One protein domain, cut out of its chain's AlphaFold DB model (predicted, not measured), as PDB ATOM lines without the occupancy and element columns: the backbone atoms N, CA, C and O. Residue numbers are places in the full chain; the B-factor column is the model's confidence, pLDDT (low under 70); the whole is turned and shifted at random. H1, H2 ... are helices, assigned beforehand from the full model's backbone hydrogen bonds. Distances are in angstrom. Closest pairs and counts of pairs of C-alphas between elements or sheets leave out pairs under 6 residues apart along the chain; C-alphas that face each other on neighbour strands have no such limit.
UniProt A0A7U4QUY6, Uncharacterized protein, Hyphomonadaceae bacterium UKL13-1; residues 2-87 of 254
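What this domain is: This is residues 2 to 87 of the 254 residues of an uncharacterized protein of Hyphomonadaceae bacterium UKL13-1 (UniProt A0A7U4QUY6). The longest helix, H5, pairs with short H4 as a hairpin on one side of H3, which stands in the middle; a second hairpin, H1 and H2, packs on the other side of H3. The small helix H6 packs on H5 near the end of the printed part. The printed part has 86 residues with six named helices, H1 to H6 in chain order, and no named strand; the class is all helix, and the helix packing is mostly aligned. It is compact, with a radius of gyration of the C-alphas of 12.7 A, and spans 36 by 25 by 19 A.

Where its parts are: Find C-alpha 58 at (-37.960, 7.692, -60.015); from there H5 runs 24.4 A to residue 74. Before it look for H4, residues 47 to 53, and H3, residues 30 to 39, 14.6 A long. H1 begins at C-alpha 2, (-33.089, 26.585, -43.515), and runs to residue 10; H2, residues 14 to 23, is 14.0 A long. H6, residues 82 to 86, ends at C-alpha 86, (-52.913, 3.610, -55.472).

How they stand to each other: Start at H5: it touches H4 in a hairpin, opposite ways at a shallow tilt of 11 degrees, the closest C-alphas being those of Ile 52 and Ala 64, 5.3 A apart. With residues 67 to 74 alone H5 touches H3, the hub, the same way at a shallow tilt of 4 degrees; the closest C-alphas, of Leu 38 and Ala 71, are 6.8 A apart. H1 touches H3, with the C-alphas of Leu 9 and Leu 36 closest at 6.9 A. H2 touches H3 at a steep tilt of 39 degrees, with the C-alphas of Val 14 and Leu 39 closest at 6.7 A. H1 and H5 are apart. In each of the six helices every O i to N i+4 pair is within hydrogen-bond range.

The domain as a whole: The C-alphas farthest apart, of Arg 23 and Gln 87, are 37.4 A apart. The printed part has no cut, and no link is long. Look for pLDDT under 70 at residue 2, residues 24 to 25, 41 to 45 and 78 to 87.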
ATOM      1  N   GLN A   2     -32.393  27.875 -43.342       64.75
ATOM      2  CA  GLN A   2     -33.089  26.585 -43.515       64.75
ATOM      3  C   GLN A   2     -33.154  25.754 -42.213       64.75
ATOM      4  O   GLN A   2     -34.227  25.310 -41.828       64.75
ATOM      5  N   THR A   3     -32.050  25.696 -41.462       71.88
ATOM      6  CA  THR A   3     -31.960  25.083 -40.121       71.88
ATOM      7  C   THR A   3     -32.883  25.691 -39.053       71.88
ATOM      8  O   THR A   3     -33.263  24.996 -38.118       71.88
ATOM      9  N   LEU A   4     -33.263  26.971 -39.164       71.75
ATOM     10  CA  LEU A   4     -34.216  27.612 -38.243       71.75
ATOM     11  C   LEU A   4     -35.663  27.273 -38.606       71.75
ATOM     12  O   LEU A   4     -36.483  27.102 -37.712       71.75
ATOM     13  N   ALA A   5     -35.973  27.152 -39.899       73.12
ATOM     14  CA  ALA A   5     -37.292  26.702 -40.341       73.12
ATOM     15  C   ALA A   5     -37.502  25.218 -40.013       73.12
ATOM     16  O   ALA A   5     -38.564  24.835 -39.540       73.12
ATOM     17  N   GLU A   6     -36.466  24.401 -40.185       76.75
ATOM     18  CA  GLU A   6     -36.445  23.010 -39.741       76.75
ATOM     19  C   GLU A   6     -36.621  22.892 -38.220       76.75
ATOM     20  O   GLU A   6     -37.486  22.145 -37.773       76.75
ATOM     21  N   ALA A   7     -35.890  23.677 -37.419       74.88
ATOM     22  CA  ALA A   7     -36.077  23.710 -35.968       74.88
ATOM     23  C   ALA A   7     -37.499  24.143 -35.558       74.88
ATOM     24  O   ALA A   7     -38.075  23.540 -34.657       74.88
ATOM     25  N   ALA A   8     -38.087  25.133 -36.242       77.56
ATOM     26  CA  ALA A   8     -39.471  25.559 -36.014       77.56
ATOM     27  C   ALA A   8     -40.492  24.460 -36.355       77.56
ATOM     28  O   ALA A   8     -41.479  24.290 -35.642       77.56
ATOM     29  N   LEU A   9     -40.248  23.682 -37.416       81.12
ATOM     30  CA  LEU A   9     -41.070  22.518 -37.745       81.12
ATOM     31  C   LEU A   9     -40.927  21.425 -36.677       81.12
ATOM     32  O   LEU A   9     -41.948  20.911 -36.237       81.12
ATOM     33  N   TRP A  10     -39.712  21.129 -36.195       82.00
ATOM     34  CA  TRP A  10     -39.480  20.179 -35.094       82.00
ATOM     35  C   TRP A  10     -40.181  20.582 -33.788       82.00
ATOM     36  O   TRP A  10     -40.716  19.717 -33.100       82.00
ATOM     37  N   THR A  11     -40.232  21.875 -33.447       80.56
ATOM     38  CA  THR A  11     -40.980  22.364 -32.270       80.56
ATOM     39  C   THR A  11     -42.484  22.520 -32.513       80.56
ATOM     40  O   THR A  11     -43.214  22.856 -31.582       80.56
ATOM     41  N   GLY A  12     -42.965  22.298 -33.741       77.62
ATOM     42  CA  GLY A  12     -44.363  22.503 -34.122       77.62
ATOM     43  C   GLY A  12     -44.800  23.974 -34.195       77.62
ATOM     44  O   GLY A  12     -46.001  24.240 -34.254       77.62
ATOM     45  N   ASP A  13     -43.872  24.938 -34.205       81.62
ATOM     46  CA  ASP A  13     -44.204  26.363 -34.326       81.62
ATOM     47  C   ASP A  13     -44.530  26.731 -35.781       81.62
ATOM     48  O   ASP A  13     -43.709  27.248 -36.547       81.62
ATOM     49  N   VAL A  14     -45.789  26.480 -36.142       81.81
ATOM     50  CA  VAL A  14     -46.409  26.858 -37.419       81.81
ATOM     51  C   VAL A  14     -46.196  28.337 -37.749       81.81
ATOM     52  O   VAL A  14     -45.932  28.668 -38.904       81.81
ATOM     53  N   ARG A  15     -46.289  29.240 -36.761       81.06
ATOM     54  CA  ARG A  15     -46.202  30.689 -37.005       81.06
ATOM     55  C   ARG A  15     -44.783  31.092 -37.370       81.06
ATOM     56  O   ARG A  15     -44.597  31.866 -38.309       81.06
ATOM     57  N   LEU A  16     -43.790  30.555 -36.665       78.88
ATOM     58  CA  LEU A  16     -42.382  30.765 -36.987       78.88
ATOM     59  C   LEU A  16     -42.020  30.115 -38.330       78.88
ATOM     60  O   LEU A  16     -41.364  30.756 -39.147       78.88
ATOM     61  N   ALA A  17     -42.502  28.899 -38.605       77.81
ATOM     62  CA  ALA A  17     -42.270  28.214 -39.877       77.81
ATOM     63  C   ALA A  17     -42.868  28.974 -41.080       77.81
ATOM     64  O   ALA A  17     -42.156  29.212 -42.057       77.81
ATOM     65  N   GLN A  18     -44.119  29.447 -40.994       79.44
ATOM     66  CA  GLN A  18     -44.755  30.288 -42.023       79.44
ATOM     67  C   GLN A  18     -44.049  31.643 -42.179       79.44
ATOM     68  O   GLN A  18     -43.779  32.083 -43.297       79.44
ATOM     69  N   ALA A  19     -43.696  32.305 -41.072       78.19
ATOM     70  CA  ALA A  19     -42.967  33.571 -41.118       78.19
ATOM     71  C   ALA A  19     -41.575  33.419 -41.754       78.19
ATOM     72  O   ALA A  19     -41.112  34.344 -42.424       78.19
ATOM     73  N   LEU A  20     -40.921  32.268 -41.575       76.00
ATOM     74  CA  LEU A  20     -39.658  31.937 -42.232       76.00
ATOM     75  C   LEU A  20     -39.852  31.559 -43.707       76.00
ATOM     76  O   LEU A  20     -39.050  32.002 -44.524       76.00
ATOM     77  N   GLU A  21     -40.911  30.837 -44.088       77.81
ATOM     78  CA  GLU A  21     -41.221  30.582 -45.505       77.81
ATOM     79  C   GLU A  21     -41.408  31.898 -46.274       77.81
ATOM     80  O   GLU A  21     -40.736  32.121 -47.277       77.81
ATOM     81  N   ILE A  22     -42.231  32.813 -45.750       79.69
ATOM     82  CA  ILE A  22     -42.555  34.100 -46.391       79.69
ATOM     83  C   ILE A  22     -41.342  35.048 -46.465       79.69
ATOM     84  O   ILE A  22     -41.251  35.861 -47.384       79.69
ATOM     85  N   ARG A  23     -40.418  34.989 -45.493       74.31
ATOM     86  CA  ARG A  23     -39.299  35.949 -45.363       74.31
ATOM     87  C   ARG A  23     -37.934  35.401 -45.788       74.31
ATOM     88  O   ARG A  23     -36.953  36.141 -45.732       74.31
ATOM     89  N   SER A  24     -37.831  34.127 -46.161       68.19
ATOM     90  CA  SER A  24     -36.549  33.522 -46.539       68.19
ATOM     91  C   SER A  24     -36.242  33.698 -48.036       68.19
ATOM     92  O   SER A  24     -37.125  33.536 -48.873       68.19
ATOM     93  N   PRO A  25     -34.977  33.972 -48.414       63.25
ATOM     94  CA  PRO A  25     -34.553  33.974 -49.818       63.25
ATOM     95  C   PRO A  25     -34.361  32.553 -50.384       63.25
ATOM     96  O   PRO A  25     -34.124  32.382 -51.575       63.25
ATOM     97  N   THR A  26     -34.426  31.529 -49.526       71.94
ATOM     98  CA  THR A  26     -34.245  30.111 -49.855       71.94
ATOM     99  C   THR A  26     -35.542  29.362 -49.532       71.94
ATOM    100  O   THR A  26     -35.809  29.158 -48.346       71.94
ATOM    101  N   PRO A  27     -36.350  28.952 -50.527       72.12
ATOM    102  CA  PRO A  27     -37.643  28.325 -50.268       72.12
ATOM    103  C   PRO A  27     -37.484  26.979 -49.549       72.12
ATOM    104  O   PRO A  27     -36.541  26.233 -49.815       72.12
ATOM    105  N   LEU A  28     -38.441  26.652 -48.673       76.31
ATOM    106  CA  LEU A  28     -38.470  25.398 -47.909       76.31
ATOM    107  C   LEU A  28     -38.385  24.153 -48.812       76.31
ATOM    108  O   LEU A  28     -38.870  24.174 -49.952       76.31
ATOM    109  N   SER A  29     -37.847  23.041 -48.294       83.00
ATOM    110  CA  SER A  29     -37.851  21.756 -49.013       83.00
ATOM    111  C   SER A  29     -39.289  21.319 -49.353       83.00
ATOM    112  O   SER A  29     -40.254  21.714 -48.688       83.00
ATOM    113  N   SER A  30     -39.473  20.503 -50.399       82.31
ATOM    114  CA  SER A  30     -40.804  19.966 -50.733       82.31
ATOM    115  C   SER A  30     -41.384  19.126 -49.589       82.31
ATOM    116  O   SER A  30     -42.605  19.044 -49.452       82.31
ATOM    117  N   ARG A  31     -40.526  18.531 -48.748       84.44
ATOM    118  CA  ARG A  31     -40.907  17.796 -47.538       84.44
ATOM    119  C   ARG A  31     -41.225  18.730 -46.371       84.44
ATOM    120  O   ARG A  31     -42.254  18.552 -45.735       84.44
ATOM    121  N   GLN A  32     -40.436  19.776 -46.146       83.94
ATOM    122  CA  GLN A  32     -40.708  20.799 -45.129       83.94
ATOM    123  C   GLN A  32     -42.061  21.492 -45.365       83.94
ATOM    124  O   GLN A  32     -42.808  21.703 -44.415       83.94
ATOM    125  N   ARG A  33     -42.444  21.746 -46.626       84.19
ATOM    126  CA  ARG A  33     -43.789  22.253 -46.980       84.19
ATOM    127  C   ARG A  33     -44.908  21.230 -46.761       84.19
ATOM    128  O   ARG A  33     -45.998  21.608 -46.347       84.19
ATOM    129  N   LEU A  34     -44.644  19.941 -47.000       84.44
ATOM    130  CA  LEU A  34     -45.570  18.849 -46.667       84.44
ATOM    131  C   LEU A  34     -45.783  18.767 -45.141       84.44
ATOM    132  O   LEU A  34     -46.919  18.650 -44.694       84.44
ATOM    133  N   VAL A  35     -44.721  18.891 -44.339       85.94
ATOM    134  CA  VAL A  35     -44.809  18.925 -42.868       85.94
ATOM    135  C   VAL A  35     -45.516  20.192 -42.375       85.94
ATOM    136  O   VAL A  35     -46.344  20.111 -41.474       85.94
ATOM    137  N   LEU A  36     -45.273  21.351 -42.993       84.88
ATOM    138  CA  LEU A  36     -45.986  22.581 -42.639       84.88
ATOM    139  C   LEU A  36     -47.494  22.465 -42.913       84.88
ATOM    140  O   LEU A  36     -48.291  22.834 -42.058       84.88
ATOM    141  N   ALA A  37     -47.888  21.871 -44.045       84.69
ATOM    142  CA  ALA A  37     -49.292  21.602 -44.370       84.69
ATOM    143  C   ALA A  37     -49.935  20.490 -43.511       84.69
ATOM    144  O   ALA A  37     -51.159  20.419 -43.408       84.69
ATOM    145  N   LEU A  38     -49.130  19.622 -42.886       85.50
ATOM    146  CA  LEU A  38     -49.604  18.644 -41.902       85.50
ATOM    147  C   LEU A  38     -49.964  19.319 -40.567       85.50
ATOM    148  O   LEU A  38     -50.902  18.885 -39.899       85.50
ATOM    149  N   LEU A  39     -49.230  20.372 -40.195       83.81
ATOM    150  CA  LEU A  39     -49.451  21.149 -38.971       83.81
ATOM    151  C   LEU A  39     -50.496  22.267 -39.162       83.81
ATOM    152  O   LEU A  39     -51.268  22.538 -38.244       83.81
ATOM    153  N   ASP A  40     -50.564  22.871 -40.352       81.38
ATOM    154  CA  ASP A  40     -51.628  23.788 -40.782       81.38
ATOM    155  C   ASP A  40     -52.291  23.291 -42.085       81.38
ATOM    156  O   ASP A  40     -51.853  23.635 -43.190       81.38
ATOM    157  N   PRO A  41     -53.379  22.503 -41.984       67.06
ATOM    158  CA  PRO A  41     -54.102  21.994 -43.147       67.06
ATOM    159  C   PRO A  41     -54.967  23.053 -43.856       67.06
ATOM    160  O   PRO A  41     -55.608  22.721 -44.854       67.06
ATOM    161  N   VAL A  42     -55.021  24.299 -43.368       67.00
ATOM    162  CA  VAL A  42     -55.783  25.402 -43.986       67.00
ATOM    163  C   VAL A  42     -54.916  26.182 -44.979       67.00
ATOM    164  O   VAL A  42     -55.421  26.661 -45.992       67.00
ATOM    165  N   ALA A  43     -53.605  26.270 -44.741       58.62
ATOM    166  CA  ALA A  43     -52.672  27.041 -45.571       58.62
ATOM    167  C   ALA A  43     -52.327  26.403 -46.939       58.62
ATOM    168  O   ALA A  43     -51.747  27.066 -47.802       58.62
ATOM    169  N   GLY A  44     -52.628  25.114 -47.146       61.81
ATOM    170  CA  GLY A  44     -52.055  24.309 -48.232       61.81
ATOM    171  C   GLY A  44     -53.046  23.810 -49.286       61.81
ATOM    172  O   GLY A  44     -53.707  22.791 -49.098       61.81
ATOM    173  N   ASP A  45     -53.043  24.428 -50.467       67.00
ATOM    174  CA  ASP A  45     -53.742  23.892 -51.643       67.00
ATOM    175  C   ASP A  45     -53.001  22.653 -52.198       67.00
ATOM    176  O   ASP A  45     -51.894  22.759 -52.736       67.00
ATOM    177  N   ARG A  46     -53.612  21.466 -52.077       76.94
ATOM    178  CA  ARG A  46     -53.129  20.169 -52.615       76.94
ATOM    179  C   ARG A  46     -51.674  19.789 -52.238       76.94
ATOM    180  O   ARG A  46     -50.870  19.491 -53.129       76.94
ATOM    181  N   PRO A  47     -51.310  19.734 -50.942       81.56
ATOM    182  CA  PRO A  47     -49.920  19.554 -50.505       81.56
ATOM    183  C   PRO A  47     -49.311  18.226 -50.978       81.56
ATOM    184  O   PRO A  47     -48.183  18.203 -51.466       81.56
ATOM    185  N   ILE A  48     -50.086  17.137 -50.921       83.31
ATOM    186  CA  ILE A  48     -49.668  15.802 -51.378       83.31
ATOM    187  C   ILE A  48     -49.358  15.791 -52.885       83.31
ATOM    188  O   ILE A  48     -48.331  15.249 -53.291       83.31
ATOM    189  N   GLN A  49     -50.203  16.416 -53.715       83.50
ATOM    190  CA  GLN A  49     -49.973  16.480 -55.162       83.50
ATOM    191  C   GLN A  49     -48.690  17.267 -55.479       83.50
ATOM    192  O   GLN A  49     -47.819  16.747 -56.171       83.50
ATOM    193  N   ARG A  50     -48.528  18.466 -54.897       83.44
ATOM    194  CA  ARG A  50     -47.340  19.316 -55.105       83.44
ATOM    195  C   ARG A  50     -46.038  18.645 -54.655       83.44
ATOM    196  O   ARG A  50     -45.005  18.832 -55.291       83.44
ATOM    197  N   HIS A  51     -46.075  17.861 -53.575       84.69
ATOM    198  CA  HIS A  51     -44.913  17.113 -53.090       84.69
ATOM    199  C   HIS A  51     -44.476  16.013 -54.076       84.69
ATOM    200  O   HIS A  51     -43.286  15.872 -54.350       84.69
ATOM    201  N   ILE A  52     -45.434  15.275 -54.651       83.56
ATOM    202  CA  ILE A  52     -45.168  14.229 -55.652       83.56
ATOM    203  C   ILE A  52     -44.712  14.843 -56.988       83.56
ATOM    204  O   ILE A  52     -43.785  14.332 -57.607       83.56
ATOM    205  N   GLU A  53     -45.303  15.962 -57.416       84.06
ATOM    206  CA  GLU A  53     -44.924  16.670 -58.653       84.06
ATOM    207  C   GLU A  53     -43.521  17.298 -58.589       84.06
ATOM    208  O   GLU A  53     -42.856  17.424 -59.616       84.06
ATOM    209  N   ALA A  54     -43.027  17.630 -57.393       84.75
ATOM    210  CA  ALA A  54     -41.652  18.092 -57.193       84.75
ATOM    211  C   ALA A  54     -40.591  16.978 -57.352       84.75
ATOM    212  O   ALA A  54     -39.394  17.272 -57.410       84.75
ATOM    213  N   ALA A  55     -40.992  15.703 -57.410       82.94
ATOM    214  CA  ALA A  55     -40.082  14.562 -57.452       82.94
ATOM    215  C   ALA A  55     -39.766  14.116 -58.894       82.94
ATOM    216  O   ALA A  55     -40.389  13.212 -59.445       82.94
ATOM    217  N   THR A  56     -38.743  14.726 -59.498       79.75
ATOM    218  CA  THR A  56     -38.358  14.516 -60.911       79.75
ATOM    219  C   THR A  56     -37.683  13.174 -61.225       79.75
ATOM    220  O   THR A  56     -37.655  12.758 -62.380       79.75
ATOM    221  N   ASN A  57     -37.126  12.490 -60.221       83.12
ATOM    222  CA  ASN A  57     -36.385  11.232 -60.379       83.12
ATOM    223  C   ASN A  57     -37.193  10.041 -59.839       83.12
ATOM    224  O   ASN A  57     -37.782  10.171 -58.769       83.12
ATOM    225  N   PRO A  58     -37.139   8.836 -60.443       77.00
ATOM    226  CA  PRO A  58     -37.960   7.692 -60.015       77.00
ATOM    227  C   PRO A  58     -37.684   7.236 -58.571       77.00
ATOM    228  O   PRO A  58     -38.579   6.736 -57.892       77.00
ATOM    229  N   ASN A  59     -36.460   7.428 -58.069       79.06
ATOM    230  CA  ASN A  59     -36.126   7.164 -56.664       79.06
ATOM    231  C   ASN A  59     -36.741   8.217 -55.726       79.06
ATOM    232  O   ASN A  59     -37.307   7.860 -54.694       79.06
ATOM    233  N   ALA A  60     -36.688   9.496 -56.112       78.88
ATOM    234  CA  ALA A  60     -37.340  10.579 -55.380       78.88
ATOM    235  C   ALA A  60     -38.870  10.435 -55.415       78.88
ATOM    236  O   ALA A  60     -39.524  10.706 -54.418       78.88
ATOM    237  N   GLN A  61     -39.440   9.945 -56.518       80.69
ATOM    238  CA  GLN A  61     -40.876   9.718 -56.668       80.69
ATOM    239  C   GLN A  61     -41.380   8.616 -55.727       80.69
ATOM    240  O   GLN A  61     -42.387   8.811 -55.054       80.69
ATOM    241  N   ARG A  62     -40.654   7.492 -55.589       79.12
ATOM    242  CA  ARG A  62     -40.985   6.462 -54.580       79.12
ATOM    243  C   ARG A  62     -40.878   6.998 -53.150       79.12
ATOM    244  O   ARG A  62     -41.723   6.675 -52.320       79.12
ATOM    245  N   GLN A  63     -39.890   7.851 -52.867       81.00
ATOM    246  CA  GLN A  63     -39.787   8.517 -51.567       81.00
ATOM    247  C   GLN A  63     -40.950   9.497 -51.333       81.00
ATOM    248  O   GLN A  63     -41.556   9.460 -50.270       81.00
ATOM    249  N   ALA A  64     -41.329  10.298 -52.330       83.06
ATOM    250  CA  ALA A  64     -42.458  11.222 -52.246       83.06
ATOM    251  C   ALA A  64     -43.807  10.498 -52.086       83.06
ATOM    252  O   ALA A  64     -44.700  11.006 -51.412       83.06
ATOM    253  N   ILE A  65     -43.952   9.292 -52.648       84.12
ATOM    254  CA  ILE A  65     -45.104   8.405 -52.420       84.12
ATOM    255  C   ILE A  65     -45.101   7.851 -50.983       84.12
ATOM    256  O   ILE A  65     -46.159   7.838 -50.354       84.12
ATOM    257  N   ARG A  66     -43.941   7.467 -50.416       83.44
ATOM    258  CA  ARG A  66     -43.810   7.119 -48.981       83.44
ATOM    259  C   ARG A  66     -44.221   8.291 -48.085       83.44
ATOM    260  O   ARG A  66     -45.053   8.117 -47.196       83.44
ATOM    261  N   ASP A  67     -43.684   9.474 -48.350       85.88
ATOM    262  CA  ASP A  67     -43.924  10.673 -47.544       85.88
ATOM    263  C   ASP A  67     -45.404  11.100 -47.625       85.88
ATOM    264  O   ASP A  67     -46.037  11.385 -46.606       85.88
ATOM    265  N   ALA A  68     -46.002  11.023 -48.818       85.62
ATOM    266  CA  ALA A  68     -47.430  11.238 -49.044       85.62
ATOM    267  C   ALA A  68     -48.337  10.193 -48.362       85.62
ATOM    268  O   ALA A  68     -49.428  10.547 -47.909       85.62
ATOM    269  N   LEU A  69     -47.917   8.925 -48.266       86.75
ATOM    270  CA  LEU A  69     -48.677   7.865 -47.589       86.75
ATOM    271  C   LEU A  69     -48.751   8.120 -46.074       86.75
ATOM    272  O   LEU A  69     -49.831   8.036 -45.484       86.75
ATOM    273  N   ILE A  70     -47.621   8.493 -45.464       87.31
ATOM    274  CA  ILE A  70     -47.532   8.869 -44.044       87.31
ATOM    275  C   ILE A  70     -48.403  10.111 -43.791       87.31
ATOM    276  O   ILE A  70     -49.302  10.073 -42.948       87.31
ATOM    277  N   ALA A  71     -48.237  11.162 -44.597       86.94
ATOM    278  CA  ALA A  71     -49.052  12.377 -44.557       86.94
ATOM    279  C   ALA A  71     -50.571  12.126 -44.661       86.94
ATOM    280  O   ALA A  71     -51.358  12.672 -43.881       86.94
ATOM    281  N   TRP A  72     -51.006  11.286 -45.606       86.50
ATOM    282  CA  TRP A  72     -52.418  10.921 -45.754       86.50
ATOM    283  C   TRP A  72     -52.939  10.143 -44.544       86.50
ATOM    284  O   TRP A  72     -54.034  10.424 -44.050       86.50
ATOM    285  N   SER A  73     -52.151   9.200 -44.018       85.38
ATOM    286  CA  SER A  73     -52.539   8.431 -42.831       85.38
ATOM    287  C   SER A  73     -52.768   9.336 -41.613       85.38
ATOM    288  O   SER A  73     -53.760   9.153 -40.897       85.38
ATOM    289  N   ALA A  74     -51.948  10.385 -41.461       85.81
ATOM    290  CA  ALA A  74     -52.073  11.429 -40.444       85.81
ATOM    291  C   ALA A  74     -53.287  12.356 -40.653       85.81
ATOM    292  O   ALA A  74     -53.740  13.009 -39.714       85.81
ATOM    293  N   GLY A  75     -53.887  12.345 -41.846       82.69
ATOM    294  CA  GLY A  75     -55.174  12.978 -42.131       82.69
ATOM    295  C   GLY A  75     -55.159  14.084 -43.170       82.69
ATOM    296  O   GLY A  75     -56.216  14.676 -43.381       82.69
ATOM    297  N   MET A  76     -54.028  14.358 -43.828       82.62
ATOM    298  CA  MET A  76     -54.004  15.378 -44.877       82.62
ATOM    299  C   MET A  76     -54.913  15.017 -46.067       82.62
ATOM    300  O   MET A  76     -54.997  13.846 -46.460       82.62
ATOM    301  N   PRO A  77     -55.583  16.015 -46.674       76.19
ATOM    302  CA  PRO A  77     -56.514  15.789 -47.770       76.19
ATOM    303  C   PRO A  77     -55.783  15.404 -49.064       76.19
ATOM    304  O   PRO A  77     -54.981  16.164 -49.609       76.19
ATOM    305  N   THR A  78     -56.130  14.245 -49.626       69.50
ATOM    306  CA  THR A  78     -55.651  13.754 -50.933       69.50
ATOM    307  C   THR A  78     -56.391  14.413 -52.103       69.50
ATOM    308  O   THR A  78     -56.928  13.742 -52.988       69.50
ATOM    309  N   LEU A  79     -56.471  15.746 -52.083       65.62
ATOM    310  CA  LEU A  79     -57.013  16.555 -53.173       65.62
ATOM    311  C   LEU A  79     -56.010  16.539 -54.332       65.62
ATOM    312  O   LEU A  79     -55.121  17.382 -54.417       65.62
ATOM    313  N   GLY A  80     -56.130  15.525 -55.190       58.69
ATOM    314  CA  GLY A  80     -55.083  15.154 -56.142       58.69
ATOM    315  C   GLY A  80     -54.034  14.221 -55.522       58.69
ATOM    316  O   GLY A  80     -53.981  14.014 -54.312       58.69
ATOM    317  N   GLY A  81     -53.223  13.583 -56.371       61.75
ATOM    318  CA  GLY A  81     -52.178  12.639 -55.946       61.75
ATOM    319  C   GLY A  81     -52.651  11.233 -55.537       61.75
ATOM    320  O   GLY A  81     -51.848  10.307 -55.580       61.75
ATOM    321  N   LEU A  82     -53.940  11.013 -55.234       64.44
ATOM    322  CA  LEU A  82     -54.448   9.693 -54.806       64.44
ATOM    323  C   LEU A  82     -54.175   8.567 -55.824       64.44
ATOM    324  O   LEU A  82     -53.885   7.445 -55.428       64.44
ATOM    325  N   ALA A  83     -54.174   8.867 -57.127       61.97
ATOM    326  CA  ALA A  83     -53.805   7.893 -58.158       61.97
ATOM    327  C   ALA A  83     -52.350   7.390 -58.029       61.97
ATOM    328  O   ALA A  83     -52.088   6.232 -58.335       61.97
ATOM    329  N   ALA A  84     -51.418   8.217 -57.542       60.69
ATOM    330  CA  ALA A  84     -50.029   7.818 -57.294       60.69
ATOM    331  C   ALA A  84     -49.869   7.016 -55.986       60.69
ATOM    332  O   ALA A  84     -48.997   6.159 -55.904       60.69
ATOM    333  N   LEU A  85     -50.746   7.238 -54.997       61.41
ATOM    334  CA  LEU A  85     -50.829   6.421 -53.774       61.41
ATOM    335  C   LEU A  85     -51.457   5.031 -54.010       61.41
ATOM    336  O   LEU A  85     -51.290   4.142 -53.183       61.41
ATOM    337  N   VAL A  86     -52.192   4.852 -55.114       60.09
ATOM    338  CA  VAL A  86     -52.913   3.610 -55.472       60.09
ATOM    339  C   VAL A  86     -52.215   2.826 -56.599       60.09
ATOM    340  O   VAL A  86     -52.598   1.698 -56.902       60.09
ATOM    341  N   GLN A  87     -51.165   3.376 -57.219       58.88
ATOM    342  CA  GLN A  87     -50.383   2.649 -58.225       58.88
ATOM    343  C   GLN A  87     -49.625   1.453 -57.613       58.88
ATOM    344  O   GLN A  87     -49.170   1.534 -56.469       58.88
TER     345      GLN A  87